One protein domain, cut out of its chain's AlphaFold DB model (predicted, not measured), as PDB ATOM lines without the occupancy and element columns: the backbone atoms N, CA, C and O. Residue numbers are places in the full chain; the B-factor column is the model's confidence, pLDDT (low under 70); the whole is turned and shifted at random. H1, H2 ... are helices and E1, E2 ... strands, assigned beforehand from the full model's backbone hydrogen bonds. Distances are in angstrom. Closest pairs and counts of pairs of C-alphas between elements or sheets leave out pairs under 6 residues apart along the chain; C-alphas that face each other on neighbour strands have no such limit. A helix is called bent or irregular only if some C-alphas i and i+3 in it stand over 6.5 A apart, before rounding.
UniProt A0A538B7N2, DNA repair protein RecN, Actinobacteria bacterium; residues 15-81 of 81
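What this domain is: This is residues 15 to 81 of the 81 residues of the protein "DNA repair protein RecN" of Actinobacteria bacterium (UniProt A0A538B7N2). Picture a small head of three helices with one long strand hairpin, E1 and E2, reaching away from it as an arm; the arm makes much of the length, and its tip, residues 30 to 35, sticks out free. In the head, H3 packs on H2 at a steep angle, and the short H1 packs on the later part of H3, residues 71 to 79. The printed part has 67 residues, with three named helices and two named strands in the order H1 E1 E2 H2 H3; the sheet's order is E1 - E2, antiparallel, and the class is mixed, helices and strands. The whole is loose, with a radius of gyration of the C-alphas of 13.8 A, and elongated, spanning 48 by 25 by 17 A.

Where its parts are: Find C-alpha 15 at (-55.149, -25.932, -7.209); there H1 begins, residues 15 to 19. Next comes E1, residues 24 to 31, 20.8 A from first to last C-alpha, which begins at C-alpha 24 at (-42.389, -19.225, -6.547). E2 runs back over residues 34 to 41, 22.9 A long. H2 follows with residues 44 to 56, 19.5 A long; it is irregular, with C-alphas 45 and 48 7.0 A apart where a regular helix has about 5 A, and its line is a rough one. H3, residues 62 to 79, is 25.9 A long and ends at C-alpha 79 at (-58.834, -17.637, 2.645).

How they stand to each other: Start at H1, which touches residues 71 to 79 of H3; their closest C-alphas are those of Ala 19 and Ala 75, 5.1 A apart. H1 and H2 only just touch, with 3 pairs of C-alphas within 8 A, the closest being Ala 18 and Leu 51 at 7.4 A. Go on to the hairpin of E1 and E2, antiparallel with 154 degrees between their directions; look for N 25 and O 40, 2.9 A apart, and N 36 and O 29, 2.8 A apart, both within hydrogen-bond range. The closest C-alphas of E1 and H2 are those of Ala 25 and Glu 50, 8.0 A apart. H2 and H3 touch, closest at the C-alphas of Ser 52 and Ala 64, 4.8 A, and run opposite ways at a steep tilt of 60 degrees. H3 is apart from E1 and from E2. Every O i to N i+4 pair is within hydrogen-bond range in H1 and H3, and 7 of 9 are in H2.

The domain as a whole: The two C-alphas farthest apart are those of Gly 33 and Ser 81, 49.2 A. The printed part has no cut, and its four links are tight. Mean pLDDT of the printed part is 93.4; look for values under 70 at residues 80 to 81, which close the chain.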
ATOM      1  N   GLN A  15     -54.242 -26.168  -8.337       96.00
ATOM      2  CA  GLN A  15     -55.149 -25.932  -7.209       96.00
ATOM      3  C   GLN A  15     -54.374 -25.646  -5.915       96.00
ATOM      4  O   GLN A  15     -54.691 -24.718  -5.176       96.00
ATOM      5  N   VAL A  16     -53.298 -26.404  -5.674       96.38
ATOM      6  CA  VAL A  16     -52.429 -26.205  -4.506       96.38
ATOM      7  C   VAL A  16     -51.659 -24.888  -4.634       96.38
ATOM      8  O   VAL A  16     -51.561 -24.136  -3.667       96.38
ATOM      9  N   ALA A  17     -51.155 -24.571  -5.831       96.81
ATOM     10  CA  ALA A  17     -50.468 -23.303  -6.083       96.81
ATOM     11  C   ALA A  17     -51.403 -22.078  -5.968       96.81
ATOM     12  O   ALA A  17     -50.979 -21.025  -5.492       96.81
ATOM     13  N   ALA A  18     -52.678 -22.206  -6.348       96.50
ATOM     14  CA  ALA A  18     -53.684 -21.149  -6.204       96.50
ATOM     15  C   ALA A  18     -54.008 -20.841  -4.727       96.50
ATOM     16  O   ALA A  18     -54.213 -19.678  -4.357       96.50
ATOM     17  N   ALA A  19     -53.998 -21.869  -3.872       95.06
ATOM     18  CA  ALA A  19     -54.254 -21.744  -2.439       95.06
ATOM     19  C   ALA A  19     -53.135 -21.017  -1.671       95.06
ATOM     20  O   ALA A  19     -53.415 -20.386  -0.649       95.06
ATOM     21  N   ALA A  20     -51.896 -21.059  -2.170       94.12
ATOM     22  CA  ALA A  20     -50.747 -20.429  -1.522       94.12
ATOM     23  C   ALA A  20     -50.888 -18.898  -1.423       94.12
ATOM     24  O   ALA A  20     -51.412 -18.256  -2.338       94.12
ATOM     25  N   GLN A  21     -50.396 -18.323  -0.318       92.56
ATOM     26  CA  GLN A  21     -50.261 -16.866  -0.181       92.56
ATOM     27  C   GLN A  21     -49.144 -16.315  -1.070       92.56
ATOM     28  O   GLN A  21     -49.311 -15.272  -1.685       92.56
ATOM     29  N   GLU A  22     -48.032 -17.043  -1.167       94.62
ATOM     30  CA  GLU A  22     -46.879 -16.684  -1.987       94.62
ATOM     31  C   GLU A  22     -46.557 -17.824  -2.947       94.62
ATOM     32  O   GLU A  22     -46.597 -19.000  -2.574       94.62
ATOM     33  N   GLN A  23     -46.213 -17.481  -4.187       97.31
ATOM     34  CA  GLN A  23     -45.898 -18.452  -5.228       97.31
ATOM     35  C   GLN A  23     -44.508 -18.190  -5.803       97.31
ATOM     36  O   GLN A  23     -44.158 -17.067  -6.163       97.31
ATOM     37  N   VAL A  24     -43.719 -19.255  -5.932       97.81
ATOM     38  CA  VAL A  24     -42.389 -19.225  -6.547       97.81
ATOM     39  C   VAL A  24     -42.377 -20.187  -7.725       97.81
ATOM     40  O   VAL A  24     -42.667 -21.372  -7.571       97.81
ATOM     41  N   ALA A  25     -42.026 -19.678  -8.902       96.81
ATOM     42  CA  ALA A  25     -41.821 -20.491 -10.091       96.81
ATOM     43  C   ALA A  25     -40.352 -20.904 -10.177       96.81
ATOM     44  O   ALA A  25     -39.451 -20.073 -10.030       96.81
ATOM     45  N   VAL A  26     -40.120 -22.188 -10.442       96.12
ATOM     46  CA  VAL A  26     -38.784 -22.748 -10.658       96.12
ATOM     47  C   VAL A  26     -38.641 -23.129 -12.124       96.12
ATOM     48  O   VAL A  26     -39.459 -23.875 -12.661       96.12
ATOM     49  N   ALA A  27     -37.590 -22.634 -12.768       94.12
ATOM     50  CA  ALA A  27     -37.293 -22.909 -14.167       94.12
ATOM     51  C   ALA A  27     -35.817 -23.260 -14.350       94.12
ATOM     52  O   ALA A  27     -34.945 -22.768 -13.632       94.12
ATOM     53  N   LYS A  28     -35.538 -24.110 -15.339       95.06
ATOM     54  CA  LYS A  28     -34.175 -24.434 -15.764       95.06
ATOM     55  C   LYS A  28     -33.820 -23.604 -16.992       95.06
ATOM     56  O   LYS A  28     -34.625 -23.495 -17.911       95.06
ATOM     57  N   THR A  29     -32.611 -23.068 -17.009       93.94
ATOM     58  CA  THR A  29     -32.025 -22.362 -18.153       93.94
ATOM     59  C   THR A  29     -30.623 -22.893 -18.395       93.94
ATOM     60  O   THR A  29     -29.918 -23.216 -17.437       93.94
ATOM     61  N   GLU A  30     -30.186 -22.965 -19.645       95.88
ATOM     62  CA  GLU A  30     -28.783 -23.246 -19.943       95.88
ATOM     63  C   GLU A  30     -27.963 -21.959 -19.888       95.88
ATOM     64  O   GLU A  30     -28.340 -20.937 -20.461       95.88
ATOM     65  N   LYS A  31     -26.840 -22.010 -19.174       93.50
ATOM     66  CA  LYS A  31     -25.859 -20.932 -19.094       93.50
ATOM     67  C   LYS A  31     -24.468 -21.543 -19.196       93.50
ATOM     68  O   LYS A  31     -24.139 -22.442 -18.425       93.50
ATOM     69  N   ASP A  32     -23.678 -21.083 -20.164       93.69
ATOM     70  CA  ASP A  32     -22.302 -21.546 -20.400       93.69
ATOM     71  C   ASP A  32     -22.184 -23.084 -20.517       93.69
ATOM     72  O   ASP A  32     -21.296 -23.711 -19.940       93.69
ATOM     73  N   GLY A  33     -23.133 -23.716 -21.221       94.06
ATOM     74  CA  GLY A  33     -23.180 -25.174 -21.413       94.06
ATOM     75  C   GLY A  33     -23.591 -25.978 -20.173       94.06
ATOM     76  O   GLY A  33     -23.463 -27.200 -20.162       94.06
ATOM     77  N   ARG A  34     -24.075 -25.316 -19.113       95.06
ATOM     78  CA  ARG A  34     -24.570 -25.958 -17.888       95.06
ATOM     79  C   ARG A  34     -26.035 -25.621 -17.654       95.06
ATOM     80  O   ARG A  34     -26.447 -24.468 -17.760       95.06
ATOM     81  N   THR A  35     -26.822 -26.619 -17.262       96.19
ATOM     82  CA  THR A  35     -28.195 -26.403 -16.797       96.19
ATOM     83  C   THR A  35     -28.180 -25.791 -15.399       96.19
ATOM     84  O   THR A  35     -27.681 -26.400 -14.454       96.19
ATOM     85  N   VAL A  36     -28.769 -24.607 -15.253       96.69
ATOM     86  CA  VAL A  36     -28.919 -23.895 -13.979       96.69
ATOM     87  C   VAL A  36     -30.402 -23.781 -13.648       96.69
ATOM     88  O   VAL A  36     -31.212 -23.423 -14.502       96.69
ATOM     89  N   ALA A  37     -30.768 -24.090 -12.404       95.75
ATOM     90  CA  ALA A  37     -32.109 -23.842 -11.892       95.75
ATOM     91  C   ALA A  37     -32.191 -22.424 -11.315       95.75
ATOM     92  O   ALA A  37     -31.307 -21.989 -10.580       95.75
ATOM     93  N   SER A  38     -33.271 -21.723 -11.635       95.12
ATOM     94  CA  SER A  38     -33.603 -20.410 -11.094       95.12
ATOM     95  C   SER A  38     -34.971 -20.468 -10.430       95.12
ATOM     96  O   SER A  38     -35.865 -21.182 -10.891       95.12
ATOM     97  N   ALA A  39     -35.120 -19.728  -9.337       96.25
ATOM     98  CA  ALA A  39     -36.378 -19.553  -8.632       96.25
ATOM     99  C   ALA A  39     -36.728 -18.067  -8.650       96.25
ATOM    100  O   ALA A  39     -35.874 -17.228  -8.356       96.25
ATOM    101  N   ARG A  40     -37.970 -17.737  -9.007       96.62
ATOM    102  CA  ARG A  40     -38.463 -16.357  -9.000       96.62
ATOM    103  C   ARG A  40     -39.834 -16.281  -8.334       96.62
ATOM    104  O   ARG A  40     -40.642 -17.187  -8.546       96.62
ATOM    105  N   PRO A  41     -40.130 -15.212  -7.580       97.50
ATOM    106  CA  PRO A  41     -41.495 -14.961  -7.146       97.50
ATOM    107  C   PRO A  41     -42.403 -14.758  -8.368       97.50
ATOM    108  O   PRO A  41     -41.985 -14.199  -9.389       97.50
ATOM    109  N   VAL A  42     -43.639 -15.231  -8.254       97.38
ATOM    110  CA  VAL A  42     -44.721 -14.997  -9.211       97.38
ATOM    111  C   VAL A  42     -45.590 -13.901  -8.617       97.38
ATOM    112  O   VAL A  42     -46.257 -14.123  -7.610       97.38
ATOM    113  N   ARG A  43     -45.545 -12.701  -9.201       95.44
ATOM    114  CA  ARG A  43     -46.354 -11.580  -8.705       95.44
ATOM    115  C   ARG A  43     -47.831 -11.828  -8.983       95.44
ATOM    116  O   ARG A  43     -48.164 -12.575  -9.896       95.44
ATOM    117  N   GLU A  44     -48.704 -11.129  -8.265       90.00
ATOM    118  CA  GLU A  44     -50.159 -11.299  -8.377       90.00
ATOM    119  C   GLU A  44     -50.662 -11.237  -9.832       90.00
ATOM    120  O   GLU A  44     -51.353 -12.144 -10.289       90.00
ATOM    121  N   GLY A  45     -50.207 -10.251 -10.616       90.81
ATOM    122  CA  GLY A  45     -50.571 -10.128 -12.036       90.81
ATOM    123  C   GLY A  45     -50.033 -11.240 -12.951       90.81
ATOM    124  O   GLY A  45     -50.494 -11.390 -14.079       90.81
ATOM    125  N   GLU A  46     -49.070 -12.037 -12.489       96.06
ATOM    126  CA  GLU A  46     -48.494 -13.167 -13.226       96.06
ATOM    127  C   GLU A  46     -49.135 -14.511 -12.839       96.06
ATOM    128  O   GLU A  46     -48.920 -15.510 -13.532       96.06
ATOM    129  N   ARG A  47     -49.927 -14.564 -11.757       96.62
ATOM    130  CA  ARG A  47     -50.458 -15.826 -11.217       96.62
ATOM    131  C   ARG A  47     -51.387 -16.541 -12.187       96.62
ATOM    132  O   ARG A  47     -51.245 -17.746 -12.368       96.62
ATOM    133  N   VAL A  48     -52.275 -15.812 -12.865       96.69
ATOM    134  CA  VAL A  48     -53.175 -16.384 -13.886       96.69
ATOM    135  C   VAL A  48     -52.374 -17.064 -14.997       96.69
ATOM    136  O   VAL A  48     -52.690 -18.178 -15.411       96.69
ATOM    137  N   VAL A  49     -51.294 -16.424 -15.453       96.06
ATOM    138  CA  VAL A  49     -50.436 -16.953 -16.521       96.06
ATOM    139  C   VAL A  49     -49.723 -18.223 -16.065       96.06
ATOM    140  O   VAL A  49     -49.694 -19.208 -16.802       96.06
ATOM    141  N   GLU A  50     -49.175 -18.227 -14.850       96.69
ATOM    142  CA  GLU A  50     -48.464 -19.390 -14.319       96.69
ATOM    143  C   GLU A  50     -49.408 -20.569 -14.043       96.69
ATOM    144  O   GLU A  50     -49.087 -21.708 -14.379       96.69
ATOM    145  N   LEU A  51     -50.603 -20.317 -13.510       96.81
ATOM    146  CA  LEU A  51     -51.606 -21.361 -13.298       96.81
ATOM    147  C   LEU A  51     -52.163 -21.897 -14.622       96.81
ATOM    148  O   LEU A  51     -52.290 -23.109 -14.773       96.81
ATOM    149  N   SER A  52     -52.409 -21.036 -15.612       96.81
ATOM    150  CA  SER A  52     -52.786 -21.453 -16.973       96.81
ATOM    151  C   SER A  52     -51.710 -22.341 -17.611       96.81
ATOM    152  O   SER A  52     -52.017 -23.385 -18.205       96.81
ATOM    153  N   ARG A  53     -50.428 -21.995 -17.409       95.69
ATOM    154  CA  ARG A  53     -49.286 -22.830 -17.803       95.69
ATOM    155  C   ARG A  53     -49.302 -24.183 -17.090       95.69
ATOM    156  O   ARG A  53     -49.050 -25.191 -17.738       95.69
ATOM    157  N   MET A  54     -49.586 -24.227 -15.788       96.12
ATOM    158  CA  MET A  54     -49.681 -25.485 -15.031       96.12
ATOM    159  C   MET A  54     -50.864 -26.354 -15.486       96.12
ATOM    160  O   MET A  54     -50.723 -27.571 -15.555       96.12
ATOM    161  N   LEU A  55     -52.002 -25.742 -15.825       95.88
ATOM    162  CA  LEU A  55     -53.228 -26.429 -16.249       95.88
ATOM    163  C   LEU A  55     -53.118 -27.063 -17.638       95.88
ATOM    164  O   LEU A  55     -53.597 -28.172 -17.850       95.88
ATOM    165  N   SER A  56     -52.525 -26.347 -18.595       93.31
ATOM    166  CA  SER A  56     -52.572 -26.727 -20.015       93.31
ATOM    167  C   SER A  56     -51.204 -26.948 -20.657       93.31
ATOM    168  O   SER A  56     -51.119 -27.330 -21.822       93.31
ATOM    169  N   GLY A  57     -50.120 -26.632 -19.946       89.81
ATOM    170  CA  GLY A  57     -48.779 -26.512 -20.522       89.81
ATOM    171  C   GLY A  57     -48.600 -25.285 -21.426       89.81
ATOM    172  O   GLY A  57     -47.471 -24.974 -21.802       89.81
ATOM    173  N   GLN A  58     -49.679 -24.566 -21.761       86.31
ATOM    174  CA  GLN A  58     -49.692 -23.459 -22.714       86.31
ATOM    175  C   GLN A  58     -50.279 -22.198 -22.062       86.31
ATOM    176  O   GLN A  58     -51.497 -22.035 -22.019       86.31
ATOM    177  N   PRO A  59     -49.441 -21.236 -21.639       79.06
ATOM    178  CA  PRO A  59     -49.918 -20.019 -20.979       79.06
ATOM    179  C   PRO A  59     -50.870 -19.171 -21.839       79.06
ATOM    180  O   PRO A  59     -51.544 -18.286 -21.320       79.06
ATOM    181  N   ALA A  60     -50.882 -19.395 -23.160       83.44
ATOM    182  CA  ALA A  60     -51.705 -18.681 -24.129       83.44
ATOM    183  C   ALA A  60     -53.134 -19.229 -24.278       83.44
ATOM    184  O   ALA A  60     -53.955 -18.573 -24.919       83.44
ATOM    185  N   SER A  61     -53.442 -20.394 -23.700       91.56
ATOM    186  CA  SER A  61     -54.769 -21.004 -23.802       91.56
ATOM    187  C   SER A  61     -55.817 -20.156 -23.075       91.56
ATOM    188  O   SER A  61     -55.703 -19.929 -21.872       91.56
ATOM    189  N   ALA A  62     -56.839 -19.697 -23.806       92.69
ATOM    190  CA  ALA A  62     -57.935 -18.900 -23.248       92.69
ATOM    191  C   ALA A  62     -58.706 -19.684 -22.176       92.69
ATOM    192  O   ALA A  62     -58.750 -19.257 -21.032       92.69
ATOM    193  N   ALA A  63     -59.153 -20.903 -22.497       94.75
ATOM    194  CA  ALA A  63     -59.874 -21.754 -21.548       94.75
ATOM    195  C   ALA A  63     -59.063 -22.058 -20.272       94.75
ATOM    196  O   ALA A  63     -59.615 -22.149 -19.181       94.75
ATOM    197  N   ALA A  64     -57.736 -22.200 -20.389       95.00
ATOM    198  CA  ALA A  64     -56.884 -22.421 -19.223       95.00
ATOM    199  C   ALA A  64     -56.686 -21.152 -18.382       95.00
ATOM    200  O   ALA A  64     -56.470 -21.260 -17.177       95.00
ATOM    201  N   ARG A  65     -56.737 -19.961 -18.995       96.00
ATOM    202  CA  ARG A  65     -56.745 -18.690 -18.258       96.00
ATOM    203  C   ARG A  65     -58.056 -18.500 -17.513       96.00
ATOM    204  O   ARG A  65     -57.994 -18.251 -16.316       96.00
ATOM    205  N   ASP A  66     -59.189 -18.728 -18.171       96.94
ATOM    206  CA  ASP A  66     -60.512 -18.629 -17.543       96.94
ATOM    207  C   ASP A  66     -60.586 -19.547 -16.310       96.94
ATOM    208  O   ASP A  66     -60.907 -19.116 -15.203       96.94
ATOM    209  N   HIS A  67     -60.143 -20.801 -16.455       96.56
ATOM    210  CA  HIS A  67     -60.098 -21.740 -15.334       96.56
ATOM    211  C   HIS A  67     -59.096 -21.334 -14.236       96.56
ATOM    212  O   HIS A  67     -59.333 -21.559 -13.049       96.56
ATOM    213  N   ALA A  68     -57.960 -20.730 -14.597       97.00
ATOM    214  CA  ALA A  68     -57.002 -20.216 -13.620       97.00
ATOM    215  C   ALA A  68     -57.577 -19.047 -12.800       97.00
ATOM    216  O   ALA A  68     -57.341 -18.976 -11.591       97.00
ATOM    217  N   GLU A  69     -58.341 -18.155 -13.432       96.94
ATOM    218  CA  GLU A  69     -59.043 -17.059 -12.757       96.94
ATOM    219  C   GLU A  69     -60.099 -17.594 -11.782       96.94
ATOM    220  O   GLU A  69     -60.150 -17.161 -10.628       96.94
ATOM    221  N   GLU A  70     -60.875 -18.603 -12.192       97.00
ATOM    222  CA  GLU A  70     -61.835 -19.289 -11.319       97.00
ATOM    223  C   GLU A  70     -61.159 -19.913 -10.089       97.00
ATOM    224  O   GLU A  70     -61.645 -19.745  -8.964       97.00
ATOM    225  N   LEU A  71     -60.017 -20.588 -10.280       96.50
ATOM    226  CA  LEU A  71     -59.238 -21.188  -9.190       96.50
ATOM    227  C   LEU A  71     -58.727 -20.138  -8.199       96.50
ATOM    228  O   LEU A  71     -58.831 -20.333  -6.987       96.50
ATOM    229  N   LEU A  72     -58.195 -19.015  -8.689       96.50
ATOM    230  CA  LEU A  72     -57.731 -17.922  -7.830       96.50
ATOM    231  C   LEU A  72     -58.883 -17.270  -7.065       96.50
ATOM    232  O   LEU A  72     -58.741 -16.970  -5.875       96.50
ATOM    233  N   ALA A  73     -60.030 -17.088  -7.719       96.12
ATOM    234  CA  ALA A  73     -61.226 -16.558  -7.084       96.12
ATOM    235  C   ALA A  73     -61.743 -17.506  -5.989       96.12
ATOM    236  O   ALA A  73     -62.073 -17.050  -4.895       96.12
ATOM    237  N   ALA A  74     -61.774 -18.817  -6.246       95.75
ATOM    238  CA  ALA A  74     -62.156 -19.828  -5.258       95.75
ATOM    239  C   ALA A  74     -61.216 -19.835  -4.049       95.75
ATOM    240  O   ALA A  74     -61.674 -19.674  -2.919       95.75
ATOM    241  N   ALA A  75     -59.905 -19.895  -4.290       93.94
ATOM    242  CA  ALA A  75     -58.902 -19.872  -3.233       93.94
ATOM    243  C   ALA A  75     -58.960 -18.584  -2.391       93.94
ATOM    244  O   ALA A  75     -58.733 -18.606  -1.183       93.94
ATOM    245  N   SER A  76     -59.280 -17.446  -3.012       91.50
ATOM    246  CA  SER A  76     -59.430 -16.174  -2.297       91.50
ATOM    247  C   SER A  76     -60.660 -16.159  -1.388       91.50
ATOM    248  O   SER A  76     -60.570 -15.648  -0.275       91.50
ATOM    249  N   ARG A  77     -61.778 -16.760  -1.821       92.56
ATOM    250  CA  ARG A  77     -62.976 -16.918  -0.978       92.56
ATOM    251  C   ARG A  77     -62.709 -17.819   0.228       92.56
ATOM    252  O   ARG A  77     -63.141 -17.489   1.323       92.56
ATOM    253  N   GLU A  78     -61.970 -18.910   0.038       86.94
ATOM    254  CA  GLU A  78     -61.620 -19.839   1.122       86.94
ATOM    255  C   GLU A  78     -60.658 -19.230   2.148       86.94
ATOM    256  O   GLU A  78     -60.743 -19.552   3.326       86.94
ATOM    257  N   ARG A  79     -59.752 -18.337   1.727       80.00
ATOM    258  CA  ARG A  79     -58.834 -17.637   2.645       80.00
ATOM    259  C   ARG A  79     -59.497 -16.527   3.461       80.00
ATOM    260  O   ARG A  79     -58.950 -16.155   4.492       80.00
ATOM    261  N   GLY A  80     -60.594 -15.957   2.962       67.31
ATOM    262  CA  GLY A  80     -61.350 -14.902   3.644       67.31
ATOM    263  C   GLY A  80     -62.443 -15.414   4.588       67.31
ATOM    264  O   GLY A  80     -63.085 -14.591   5.240       67.31
ATOM    265  N   SER A  81     -62.671 -16.733   4.630       54.72
ATOM    266  CA  SER A  81     -63.570 -17.422   5.566       54.72
ATOM    267  C   SER A  81     -62.817 -17.939   6.783       54.72
ATOM    268  O   SER A  81     -63.516 -18.127   7.804       54.72
TER     269      SER A  81